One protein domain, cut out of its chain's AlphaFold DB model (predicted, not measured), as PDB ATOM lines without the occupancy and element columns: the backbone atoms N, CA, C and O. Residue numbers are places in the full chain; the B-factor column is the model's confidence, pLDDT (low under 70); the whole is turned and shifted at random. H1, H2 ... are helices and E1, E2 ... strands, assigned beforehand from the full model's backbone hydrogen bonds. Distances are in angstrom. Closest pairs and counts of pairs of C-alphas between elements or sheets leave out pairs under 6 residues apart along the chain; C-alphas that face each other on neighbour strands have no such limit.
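What this domain is: This is residues 147 to 228 of the 383 residues of an uncharacterized protein of Slackia isoflavoniconvertens (UniProt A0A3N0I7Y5). A small ribbon of two antiparallel strands, E1 and E2, has the short helix H1 near E1, and the long helix H2 packs side by side on H1, so that H1 lies between the strands and H2. Two long loops, residues 167 to 190 and 196 to 209, make up much of the rest. The printed part has 82 residues, with two named strands and two named helices in the order E1, H1, E2, H2; the class is mixed, helices and strands, with 33 residues, under half, in named elements. The whole is compact, with a radius of gyration of the C-alphas of 12.6 A, yet elongated in outline, spanning 44 by 24 by 21 A.

Where its parts are: E1 is residues 148 to 152, 12.9 A long, and begins at C-alpha 148 (-30.269, 40.273, 42.078). E2 is residues 191 to 195, 12.5 A long. H1 is residues 160 to 166, 9.9 A long. H2, residues 210 to 225, is 22.7 A long and ends at C-alpha 225 (-49.786, 45.372, 16.768).

How they stand to each other: E1 and E2 are antiparallel neighbours, their directions at 144 degrees. N 150 and O 193, 2.9 A apart, and N 195 and O 148, 2.8 A apart, are within hydrogen-bond range. The closest C-alphas of E1 and H1 are those of Arg 151 and Ala 166, 4.6 A apart. H1 and H2 touch, the C-alphas of Met 164 and Tyr 217 being closest at 5.8 A. They run opposite ways at a shallow tilt of 14 degrees. E1 and H2 are apart. In H1 and H2 every O i to N i+4 pair is within hydrogen-bond range.

The domain as a whole: The C-alphas farthest apart are those of Ala 147 and Thr 228, at 44.0 A. The printed part has no cut. The links H1 to E2 and E2 to H2 are long. The mean pLDDT of the printed part is 88.3, and residues 155 to 156, 179 to 184 and 186 to 187 are under 70.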
ATOM      1  N   ALA A 147     -28.356  39.489  46.467       96.06
ATOM      2  CA  ALA A 147     -27.937  39.695  45.084       96.06
ATOM      3  C   ALA A 147     -29.081  39.407  44.098       96.06
ATOM      4  O   ALA A 147     -29.698  38.338  44.101       96.06
ATOM      5  N   ARG A 148     -29.326  40.359  43.199       96.25
ATOM      6  CA  ARG A 148     -30.269  40.273  42.078       96.25
ATOM      7  C   ARG A 148     -29.584  40.798  40.823       96.25
ATOM      8  O   ARG A 148     -28.502  41.374  40.884       96.25
ATOM      9  N   PHE A 149     -30.216  40.652  39.667       96.19
ATOM     10  CA  PHE A 149     -29.818  41.414  38.488       96.19
ATOM     11  C   PHE A 149     -31.010  41.992  37.744       96.19
ATOM     12  O   PHE A 149     -32.120  41.457  37.783       96.19
ATOM     13  N   ALA A 150     -30.746  43.087  37.036       95.75
ATOM     14  CA  ALA A 150     -31.642  43.693  36.066       95.75
ATOM     15  C   ALA A 150     -31.126  43.447  34.644       95.75
ATOM     16  O   ALA A 150     -29.926  43.266  34.410       95.75
ATOM     17  N   ARG A 151     -32.042  43.475  33.672       93.31
ATOM     18  CA  ARG A 151     -31.677  43.642  32.261       93.31
ATOM     19  C   ARG A 151     -31.638  45.133  31.960       93.31
ATOM     20  O   ARG A 151     -32.603  45.829  32.252       93.31
ATOM     21  N   VAL A 152     -30.551  45.615  31.370       92.81
ATOM     22  CA  VAL A 152     -30.363  47.043  31.085       92.81
ATOM     23  C   VAL A 152     -30.129  47.248  29.587       92.81
ATOM     24  O   VAL A 152     -29.139  46.735  29.056       92.81
ATOM     25  N   PRO A 153     -31.029  47.951  28.873       89.75
ATOM     26  CA  PRO A 153     -30.803  48.351  27.490       89.75
ATOM     27  C   PRO A 153     -29.666  49.373  27.395       89.75
ATOM     28  O   PRO A 153     -29.502  50.214  28.275       89.75
ATOM     29  N   THR A 154     -28.901  49.321  26.311       83.38
ATOM     30  CA  THR A 154     -27.719  50.175  26.079       83.38
ATOM     31  C   THR A 154     -27.930  51.222  24.988       83.38
ATOM     32  O   THR A 154     -27.071  52.072  24.784       83.38
ATOM     33  N   GLY A 155     -29.088  51.202  24.321       67.94
ATOM     34  CA  GLY A 155     -29.524  52.259  23.406       67.94
ATOM     35  C   GLY A 155     -29.140  52.081  21.933       67.94
ATOM     36  O   GLY A 155     -29.593  52.890  21.130       67.94
ATOM     37  N   PHE A 156     -28.378  51.046  21.548       69.12
ATOM     38  CA  PHE A 156     -28.100  50.760  20.130       69.12
ATOM     39  C   PHE A 156     -29.296  50.083  19.448       69.12
ATOM     40  O   PHE A 156     -29.802  50.572  18.444       69.12
ATOM     41  N   GLU A 157     -29.799  48.992  20.030       75.06
ATOM     42  CA  GLU A 157     -31.035  48.343  19.596       75.06
ATOM     43  C   GLU A 157     -31.808  47.845  20.821       75.06
ATOM     44  O   GLU A 157     -31.352  46.990  21.574       75.06
ATOM     45  N   THR A 158     -33.009  48.376  21.047       84.44
ATOM     46  CA  THR A 158     -33.864  47.936  22.159       84.44
ATOM     47  C   THR A 158     -35.132  47.321  21.598       84.44
ATOM     48  O   THR A 158     -36.086  48.027  21.304       84.44
ATOM     49  N   CYS A 159     -35.160  45.998  21.427       88.19
ATOM     50  CA  CYS A 159     -36.379  45.321  20.985       88.19
ATOM     51  C   CYS A 159     -37.445  45.271  22.098       88.19
ATOM     52  O   CYS A 159     -37.141  45.380  23.292       88.19
ATOM     53  N   THR A 160     -38.706  45.028  21.718       92.00
ATOM     54  CA  THR A 160     -39.846  44.936  22.652       92.00
ATOM     55  C   THR A 160     -39.613  43.908  23.762       92.00
ATOM     56  O   THR A 160     -40.025  44.114  24.904       92.00
ATOM     57  N   PHE A 161     -38.936  42.799  23.452       89.44
ATOM     58  CA  PHE A 161     -38.638  41.763  24.435       89.44
ATOM     59  C   PHE A 161     -37.611  42.215  25.481       89.44
ATOM     60  O   PHE A 161     -37.835  42.011  26.673       89.44
ATOM     61  N   CYS A 162     -36.528  42.871  25.061       89.19
ATOM     62  CA  CYS A 162     -35.527  43.412  25.979       89.19
ATOM     63  C   CYS A 162     -36.122  44.498  26.875       89.19
ATOM     64  O   CYS A 162     -35.875  44.497  28.078       89.19
ATOM     65  N   LEU A 163     -36.956  45.374  26.306       92.81
ATOM     66  CA  LEU A 163     -37.633  46.428  27.058       92.81
ATOM     67  C   LEU A 163     -38.572  45.852  28.129       92.81
ATOM     68  O   LEU A 163     -38.572  46.322  29.262       92.81
ATOM     69  N   MET A 164     -39.298  44.780  27.797       93.69
ATOM     70  CA  MET A 164     -40.139  44.036  28.740       93.69
ATOM     71  C   MET A 164     -39.338  43.411  29.887       93.69
ATOM     72  O   MET A 164     -39.775  43.417  31.035       93.69
ATOM     73  N   LEU A 165     -38.171  42.833  29.592       93.31
ATOM     74  CA  LEU A 165     -37.327  42.268  30.641       93.31
ATOM     75  C   LEU A 165     -36.750  43.361  31.543       93.31
ATOM     76  O   LEU A 165     -36.690  43.168  32.756       93.31
ATOM     77  N   ALA A 166     -36.339  44.484  30.959       94.25
ATOM     78  CA  ALA A 166     -35.749  45.605  31.676       94.25
ATOM     79  C   ALA A 166     -36.754  46.330  32.580       94.25
ATOM     80  O   ALA A 166     -36.420  46.717  33.699       94.25
ATOM     81  N   SER A 167     -38.009  46.455  32.143       95.69
ATOM     82  CA  SER A 167     -39.056  47.141  32.905       95.69
ATOM     83  C   SER A 167     -39.445  46.455  34.218       95.69
ATOM     84  O   SER A 167     -40.059  47.069  35.088       95.69
ATOM     85  N   ARG A 168     -39.075  45.183  34.388       95.75
ATOM     86  CA  ARG A 168     -39.284  44.430  35.631       95.75
ATOM     87  C   ARG A 168     -38.277  44.781  36.727       95.75
ATOM     88  O   ARG A 168     -38.513  44.405  37.868       95.75
ATOM     89  N   GLY A 169     -37.197  45.491  36.395       95.62
ATOM     90  CA  GLY A 169     -36.160  45.885  37.344       95.62
ATOM     91  C   GLY A 169     -35.235  44.738  37.764       95.62
ATOM     92  O   GLY A 169     -35.073  43.748  37.044       95.62
ATOM     93  N   ALA A 170     -34.595  44.893  38.920       96.00
ATOM     94  CA  ALA A 170     -33.660  43.937  39.496       96.00
ATOM     95  C   ALA A 170     -34.397  42.808  40.224       96.00
ATOM     96  O   ALA A 170     -34.439  42.764  41.446       96.00
ATOM     97  N   VAL A 171     -35.003  41.892  39.470       94.88
ATOM     98  CA  VAL A 171     -35.806  40.780  40.021       94.88
ATOM     99  C   VAL A 171     -35.245  39.401  39.695       94.88
ATOM    100  O   VAL A 171     -35.803  38.388  40.115       94.88
ATOM    101  N   TYR A 172     -34.176  39.336  38.905       95.12
ATOM    102  CA  TYR A 172     -33.699  38.078  38.355       95.12
ATOM    103  C   TYR A 172     -32.576  37.471  39.191       95.12
ATOM    104  O   TYR A 172     -31.704  38.174  39.693       95.12
ATOM    105  N   HIS A 173     -32.587  36.139  39.257       91.12
ATOM    106  CA  HIS A 173     -31.526  35.328  39.865       91.12
ATOM    107  C   HIS A 173     -31.015  34.227  38.930       91.12
ATOM    108  O   HIS A 173     -30.030  33.564  39.219       91.12
ATOM    109  N   THR A 174     -31.710  33.988  37.815       84.75
ATOM    110  CA  THR A 174     -31.375  32.921  36.866       84.75
ATOM    111  C   THR A 174     -31.621  33.373  35.436       84.75
ATOM    112  O   THR A 174     -32.536  34.164  35.168       84.75
ATOM    113  N   ARG A 175     -30.876  32.777  34.503       74.62
ATOM    114  CA  ARG A 175     -31.100  32.889  33.058       74.62
ATOM    115  C   ARG A 175     -32.561  32.622  32.672       74.62
ATOM    116  O   ARG A 175     -33.181  33.455  32.005       74.62
ATOM    117  N   LYS A 176     -33.150  31.527  33.171       78.12
ATOM    118  CA  LYS A 176     -34.548  31.134  32.915       78.12
ATOM    119  C   LYS A 176     -35.536  32.260  33.201       78.12
ATOM    120  O   LYS A 176     -36.393  32.556  32.369       78.12
ATOM    121  N   SER A 177     -35.404  32.907  34.360       76.75
ATOM    122  CA  SER A 177     -36.272  34.028  34.740       76.75
ATOM    123  C   SER A 177     -36.040  35.281  33.885       76.75
ATOM    124  O   SER A 177     -36.981  36.032  33.632       76.75
ATOM    125  N   ALA A 178     -34.819  35.456  33.374       75.94
ATOM    126  CA  ALA A 178     -34.380  36.612  32.599       75.94
ATOM    127  C   ALA A 178     -34.466  36.435  31.074       75.94
ATOM    128  O   ALA A 178     -33.868  37.212  30.332       75.94
ATOM    129  N   GLY A 179     -35.230  35.449  30.594       69.25
ATOM    130  CA  GLY A 179     -35.574  35.348  29.177       69.25
ATOM    131  C   GLY A 179     -34.739  34.387  28.335       69.25
ATOM    132  O   GLY A 179     -34.867  34.424  27.118       69.25
ATOM    133  N   GLU A 180     -33.953  33.510  28.960       68.25
ATOM    134  CA  GLU A 180     -33.115  32.484  28.306       68.25
ATOM    135  C   GLU A 180     -33.808  31.660  27.211       68.25
ATOM    136  O   GLU A 180     -33.188  31.322  26.212       68.25
ATOM    137  N   TRP A 181     -35.103  31.370  27.359       50.81
ATOM    138  CA  TRP A 181     -35.871  30.554  26.409       50.81
ATOM    139  C   TRP A 181     -36.416  31.335  25.207       50.81
ATOM    140  O   TRP A 181     -37.281  30.836  24.488       50.81
ATOM    141  N   LYS A 182     -35.978  32.583  24.999       51.53
ATOM    142  CA  LYS A 182     -36.391  33.401  23.856       51.53
ATOM    143  C   LYS A 182     -35.206  33.699  22.950       51.53
ATOM    144  O   LYS A 182     -34.105  33.976  23.412       51.53
ATOM    145  N   HIS A 183     -35.462  33.674  21.645       54.94
ATOM    146  CA  HIS A 183     -34.473  33.979  20.620       54.94
ATOM    147  C   HIS A 183     -34.040  35.444  20.732       54.94
ATOM    148  O   HIS A 183     -34.754  36.349  20.294       54.94
ATOM    149  N   PHE A 184     -32.877  35.687  21.338       68.94
ATOM    150  CA  PHE A 184     -32.190  36.963  21.181       68.94
ATOM    151  C   PHE A 184     -31.911  37.172  19.691       68.94
ATOM    152  O   PHE A 184     -31.440  36.263  19.003       68.94
ATOM    153  N   HIS A 185     -32.241  38.354  19.179       72.69
ATOM    154  CA  HIS A 185     -31.900  38.703  17.805       72.69
ATOM    155  C   HIS A 185     -30.383  38.895  17.677       72.69
ATOM    156  O   HIS A 185     -29.682  39.195  18.650       72.69
ATOM    157  N   ARG A 186     -29.867  38.744  16.454       69.44
ATOM    158  CA  ARG A 186     -28.476  39.092  16.144       69.44
ATOM    159  C   ARG A 186     -28.248  40.566  16.488       69.44
ATOM    160  O   ARG A 186     -29.061  41.405  16.118       69.44
ATOM    161  N   GLY A 187     -27.159  40.858  17.196       68.88
ATOM    162  CA  GLY A 187     -26.820  42.225  17.607       68.88
ATOM    163  C   GLY A 187     -27.475  42.702  18.906       68.88
ATOM    164  O   GLY A 187     -27.256  43.849  19.279       68.88
ATOM    165  N   CYS A 188     -28.220  41.850  19.625       77.75
ATOM    166  CA  CYS A 188     -28.751  42.205  20.941       77.75
ATOM    167  C   CYS A 188     -27.619  42.584  21.912       77.75
ATOM    168  O   CYS A 188     -26.716  41.786  22.166       77.75
ATOM    169  N   ASP A 189     -27.675  43.793  22.467       78.19
ATOM    170  CA  ASP A 189     -26.597  44.378  23.267       78.19
ATOM    171  C   ASP A 189     -26.982  44.659  24.731       78.19
ATOM    172  O   ASP A 189     -26.118  45.051  25.521       78.19
ATOM    173  N   CYS A 190     -28.237  44.393  25.119       86.31
ATOM    174  CA  CYS A 190     -28.694  44.601  26.493       86.31
ATOM    175  C   CYS A 190     -27.896  43.765  27.511       86.31
ATOM    176  O   CYS A 190     -27.581  42.591  27.289       86.31
ATOM    177  N   LYS A 191     -27.578  44.387  28.648       89.69
ATOM    178  CA  LYS A 191     -26.650  43.860  29.654       89.69
ATOM    179  C   LYS A 191     -27.369  43.211  30.825       89.69
ATOM    180  O   LYS A 191     -28.485  43.600  31.175       89.69
ATOM    181  N   VAL A 192     -26.705  42.240  31.443       93.31
ATOM    182  CA  VAL A 192     -26.997  41.794  32.808       93.31
ATOM    183  C   VAL A 192     -26.251  42.721  33.758       93.31
ATOM    184  O   VAL A 192     -25.037  42.853  33.651       93.31
ATOM    185  N   VAL A 193     -26.969  43.373  34.669       96.19
ATOM    186  CA  VAL A 193     -26.366  44.294  35.638       96.19
ATOM    187  C   VAL A 193     -26.736  43.841  37.048       96.19
ATOM    188  O   VAL A 193     -27.935  43.759  37.338       96.19
ATOM    189  N   PRO A 194     -25.753  43.528  37.914       96.56
ATOM    190  CA  PRO A 194     -26.034  43.117  39.279       96.56
ATOM    191  C   PRO A 194     -26.597  44.292  40.083       96.56
ATOM    192  O   PRO A 194     -26.219  45.449  39.887       96.56
ATOM    193  N   SER A 195     -27.501  43.977  40.999       96.12
ATOM    194  CA  SER A 195     -28.044  44.892  41.992       96.12
ATOM    195  C   SER A 195     -27.999  44.222  43.355       96.12
ATOM    196  O   SER A 195     -28.262  43.025  43.477       96.12
ATOM    197  N   PHE A 196     -27.700  45.028  44.362       95.12
ATOM    198  CA  PHE A 196     -27.671  44.638  45.768       95.12
ATOM    199  C   PHE A 196     -28.635  45.491  46.604       95.12
ATOM    200  O   PHE A 196     -28.564  45.496  47.826       95.12
ATOM    201  N   GLU A 197     -29.497  46.255  45.931       92.19
ATOM    202  CA  GLU A 197     -30.549  47.058  46.551       92.19
ATOM    203  C   GLU A 197     -31.770  46.171  46.842       92.19
ATOM    204  O   GLU A 197     -32.115  45.296  46.037       92.19
ATOM    205  N   ASP A 198     -32.470  46.443  47.944       91.12
ATOM    206  CA  ASP A 198     -33.693  45.714  48.305       91.12
ATOM    207  C   ASP A 198     -34.881  46.055  47.392       91.12
ATOM    208  O   ASP A 198     -35.723  45.193  47.121       91.12
ATOM    209  N   ASP A 199     -34.962  47.301  46.904       94.69
ATOM    210  CA  ASP A 199     -36.024  47.725  45.989       94.69
ATOM    211  C   ASP A 199     -35.775  47.158  44.577       94.69
ATOM    212  O   ASP A 199     -34.836  47.583  43.894       94.69
ATOM    213  N   PRO A 200     -36.637  46.252  44.068       92.81
ATOM    214  CA  PRO A 200     -36.486  45.705  42.723       92.81
ATOM    215  C   PRO A 200     -36.616  46.768  41.629       92.81
ATOM    216  O   PRO A 200     -36.140  46.555  40.515       92.81
ATOM    217  N   TYR A 201     -37.254  47.906  41.907       95.88
ATOM    218  CA  TYR A 201     -37.421  49.004  40.957       95.88
ATOM    219  C   TYR A 201     -36.385  50.117  41.128       95.88
ATOM    220  O   TYR A 201     -36.497  51.133  40.435       95.88
ATOM    221  N   ALA A 202     -35.381  49.914  41.988       93.88
ATOM    222  CA  ALA A 202     -34.273  50.838  42.139       93.88
ATOM    223  C   ALA A 202     -33.589  51.104  40.793       93.88
ATOM    224  O   ALA A 202     -33.456  50.231  39.925       93.88
ATOM    225  N   GLU A 203     -33.119  52.335  40.638       94.75
ATOM    226  CA  GLU A 203     -32.329  52.761  39.496       94.75
ATOM    227  C   GLU A 203     -30.924  52.151  39.605       94.75
ATOM    228  O   GLU A 203     -30.008  52.699  40.218       94.75
ATOM    229  N   VAL A 204     -30.766  50.939  39.059       95.06
ATOM    230  CA  VAL A 204     -29.483  50.219  39.090       95.06
ATOM    231  C   VAL A 204     -28.423  50.985  38.298       95.06
ATOM    232  O   VAL A 204     -27.272  51.066  38.724       95.06
ATOM    233  N   VAL A 205     -28.829  51.586  37.176       95.88
ATOM    234  CA  VAL A 205     -28.022  52.471  36.333       95.88
ATOM    235  C   VAL A 205     -28.739  53.808  36.213       95.88
ATOM    236  O   VAL A 205     -29.913  53.835  35.855       95.88
ATOM    237  N   GLU A 206     -28.019  54.895  36.458       95.50
ATOM    238  CA  GLU A 206     -28.508  56.266  36.314       95.50
ATOM    239  C   GLU A 206     -29.122  56.505  34.918       95.50
ATOM    240  O   GLU A 206     -28.526  56.176  33.887       95.50
ATOM    241  N   GLY A 207     -30.329  57.065  34.892       92.38
ATOM    242  CA  GLY A 207     -31.202  57.260  33.739       92.38
ATOM    243  C   GLY A 207     -32.092  56.060  33.392       92.38
ATOM    244  O   GLY A 207     -33.014  56.201  32.588       92.38
ATOM    245  N   VAL A 208     -31.863  54.877  33.972       93.44
ATOM    246  CA  VAL A 208     -32.579  53.640  33.616       93.44
ATOM    247  C   VAL A 208     -33.612  53.300  34.683       93.44
ATOM    248  O   VAL A 208     -33.359  52.535  35.611       93.44
ATOM    249  N   LYS A 209     -34.819  53.840  34.513       95.19
ATOM    250  CA  LYS A 209     -35.919  53.678  35.469       95.19
ATOM    251  C   LYS A 209     -36.887  52.575  35.037       95.19
ATOM    252  O   LYS A 209     -37.634  52.774  34.074       95.19
ATOM    253  N   PRO A 210     -36.972  51.440  35.756       96.38
ATOM    254  CA  PRO A 210     -37.821  50.312  35.361       96.38
ATOM    255  C   PRO A 210     -39.297  50.677  35.132       96.38
ATOM    256  O   PRO A 210     -39.921  50.194  34.188       96.38
ATOM    257  N   ARG A 211     -39.852  51.583  35.951       95.81
ATOM    258  CA  ARG A 211     -41.244  52.044  35.815       95.81
ATOM    259  C   ARG A 211     -41.473  52.850  34.536       95.81
ATOM    260  O   ARG A 211     -42.481  52.648  33.870       95.81
ATOM    261  N   GLU A 212     -40.526  53.701  34.149       96.06
ATOM    262  CA  GLU A 212     -40.608  54.428  32.878       96.06
ATOM    263  C   GLU A 212     -40.451  53.466  31.690       96.06
ATOM    264  O   GLU A 212     -41.207  53.541  30.719       96.06
ATOM    265  N   LEU A 213     -39.543  52.486  31.792       95.94
ATOM    266  CA  LEU A 213     -39.402  51.428  30.786       95.94
ATOM    267  C   LEU A 213     -40.681  50.592  30.637       95.94
ATOM    268  O   LEU A 213     -40.984  50.151  29.530       95.94
ATOM    269  N   GLN A 214     -41.455  50.398  31.710       96.62
ATOM    270  CA  GLN A 214     -42.746  49.704  31.650       96.62
ATOM    271  C   GLN A 214     -43.767  50.471  30.806       96.62
ATOM    272  O   GLN A 214     -44.498  49.855  30.027       96.62
ATOM    273  N   GLU A 215     -43.811  51.799  30.916       96.69
ATOM    274  CA  GLU A 215     -44.677  52.627  30.072       96.69
ATOM    275  C   GLU A 215     -44.233  52.576  28.608       96.69
ATOM    276  O   GLU A 215     -45.055  52.343  27.717       96.69
ATOM    277  N   ARG A 216     -42.922  52.649  28.345       96.06
ATOM    278  CA  ARG A 216     -42.388  52.488  26.982       96.06
ATOM    279  C   ARG A 216     -42.658  51.096  26.411       96.06
ATOM    280  O   ARG A 216     -43.000  50.973  25.238       96.06
ATOM    281  N   TYR A 217     -42.585  50.045  27.228       96.38
ATOM    282  CA  TYR A 217     -42.938  48.686  26.816       96.38
ATOM    283  C   TYR A 217     -44.399  48.588  26.358       96.38
ATOM    284  O   TYR A 217     -44.675  47.987  25.318       96.38
ATOM    285  N   LYS A 218     -45.341  49.204  27.084       97.06
ATOM    286  CA  LYS A 218     -46.755  49.243  26.669       97.06
ATOM    287  C   LYS A 218     -46.915  49.919  25.308       97.06
ATOM    288  O   LYS A 218     -47.669  49.420  24.477       97.06
ATOM    289  N   VAL A 219     -46.186  51.007  25.066       96.94
ATOM    290  CA  VAL A 219     -46.171  51.696  23.768       96.94
ATOM    291  C   VAL A 219     -45.596  50.792  22.675       96.94
ATOM    292  O   VAL A 219     -46.234  50.612  21.643       96.94
ATOM    293  N   PHE A 220     -44.474  50.114  22.923       96.62
ATOM    294  CA  PHE A 220     -43.883  49.164  21.973       96.62
ATOM    295  C   PHE A 220     -44.843  48.039  21.590       96.62
ATOM    296  O   PHE A 220     -44.945  47.707  20.412       96.62
ATOM    297  N   LYS A 221     -45.592  47.489  22.556       96.81
ATOM    298  CA  LYS A 221     -46.631  46.491  22.263       96.81
ATOM    299  C   LYS A 221     -47.708  47.037  21.332       96.81
ATOM    300  O   LYS A 221     -48.182  46.298  20.478       96.81
ATOM    301  N   GLN A 222     -48.130  48.287  21.518       96.69
ATOM    302  CA  GLN A 222     -49.119  48.904  20.635       96.69
ATOM    303  C   GLN A 222     -48.547  49.067  19.218       96.69
ATOM    304  O   GLN A 222     -49.221  48.691  18.264       96.69
ATOM    305  N   ILE A 223     -47.289  49.512  19.086       96.44
ATOM    306  CA  ILE A 223     -46.593  49.628  17.790       96.44
ATOM    307  C   ILE A 223     -46.477  48.264  17.096       96.44
ATOM    308  O   ILE A 223     -46.751  48.148  15.904       96.44
ATOM    309  N   ASP A 224     -46.119  47.207  17.831       95.44
ATOM    310  CA  ASP A 224     -46.005  45.848  17.282       95.44
ATOM    311  C   ASP A 224     -47.309  45.364  16.634       95.44
ATOM    312  O   ASP A 224     -47.282  44.700  15.594       95.44
ATOM    313  N   LEU A 225     -48.447  45.741  17.223       95.25
ATOM    314  CA  LEU A 225     -49.786  45.372  16.768       95.25
ATOM    315  C   LEU A 225     -50.298  46.220  15.591       95.25
ATOM    316  O   LEU A 225     -51.314  45.856  14.993       95.25
ATOM    317  N   MET A 226     -49.625  47.318  15.231       92.62
ATOM    318  CA  MET A 226     -50.025  48.154  14.097       92.62
ATOM    319  C   MET A 226     -49.825  47.399  12.783       92.62
ATOM    320  O   MET A 226     -48.706  47.057  12.409       92.62
ATOM    321  N   LYS A 227     -50.914  47.132  12.060       90.06
ATOM    322  CA  LYS A 227     -50.864  46.456  10.751       90.06
ATOM    323  C   LYS A 227     -50.622  47.417   9.586       90.06
ATOM    324  O   LYS A 227     -50.263  46.969   8.507       90.06
ATOM    325  N   THR A 228     -50.836  48.714   9.804       84.62
ATOM    326  CA  THR A 228     -50.674  49.767   8.791       84.62
ATOM    327  C   THR A 228     -49.221  50.194   8.588       84.62
ATOM    328  O   THR A 228     -48.938  50.927   7.647       84.62
TER     329      THR A 228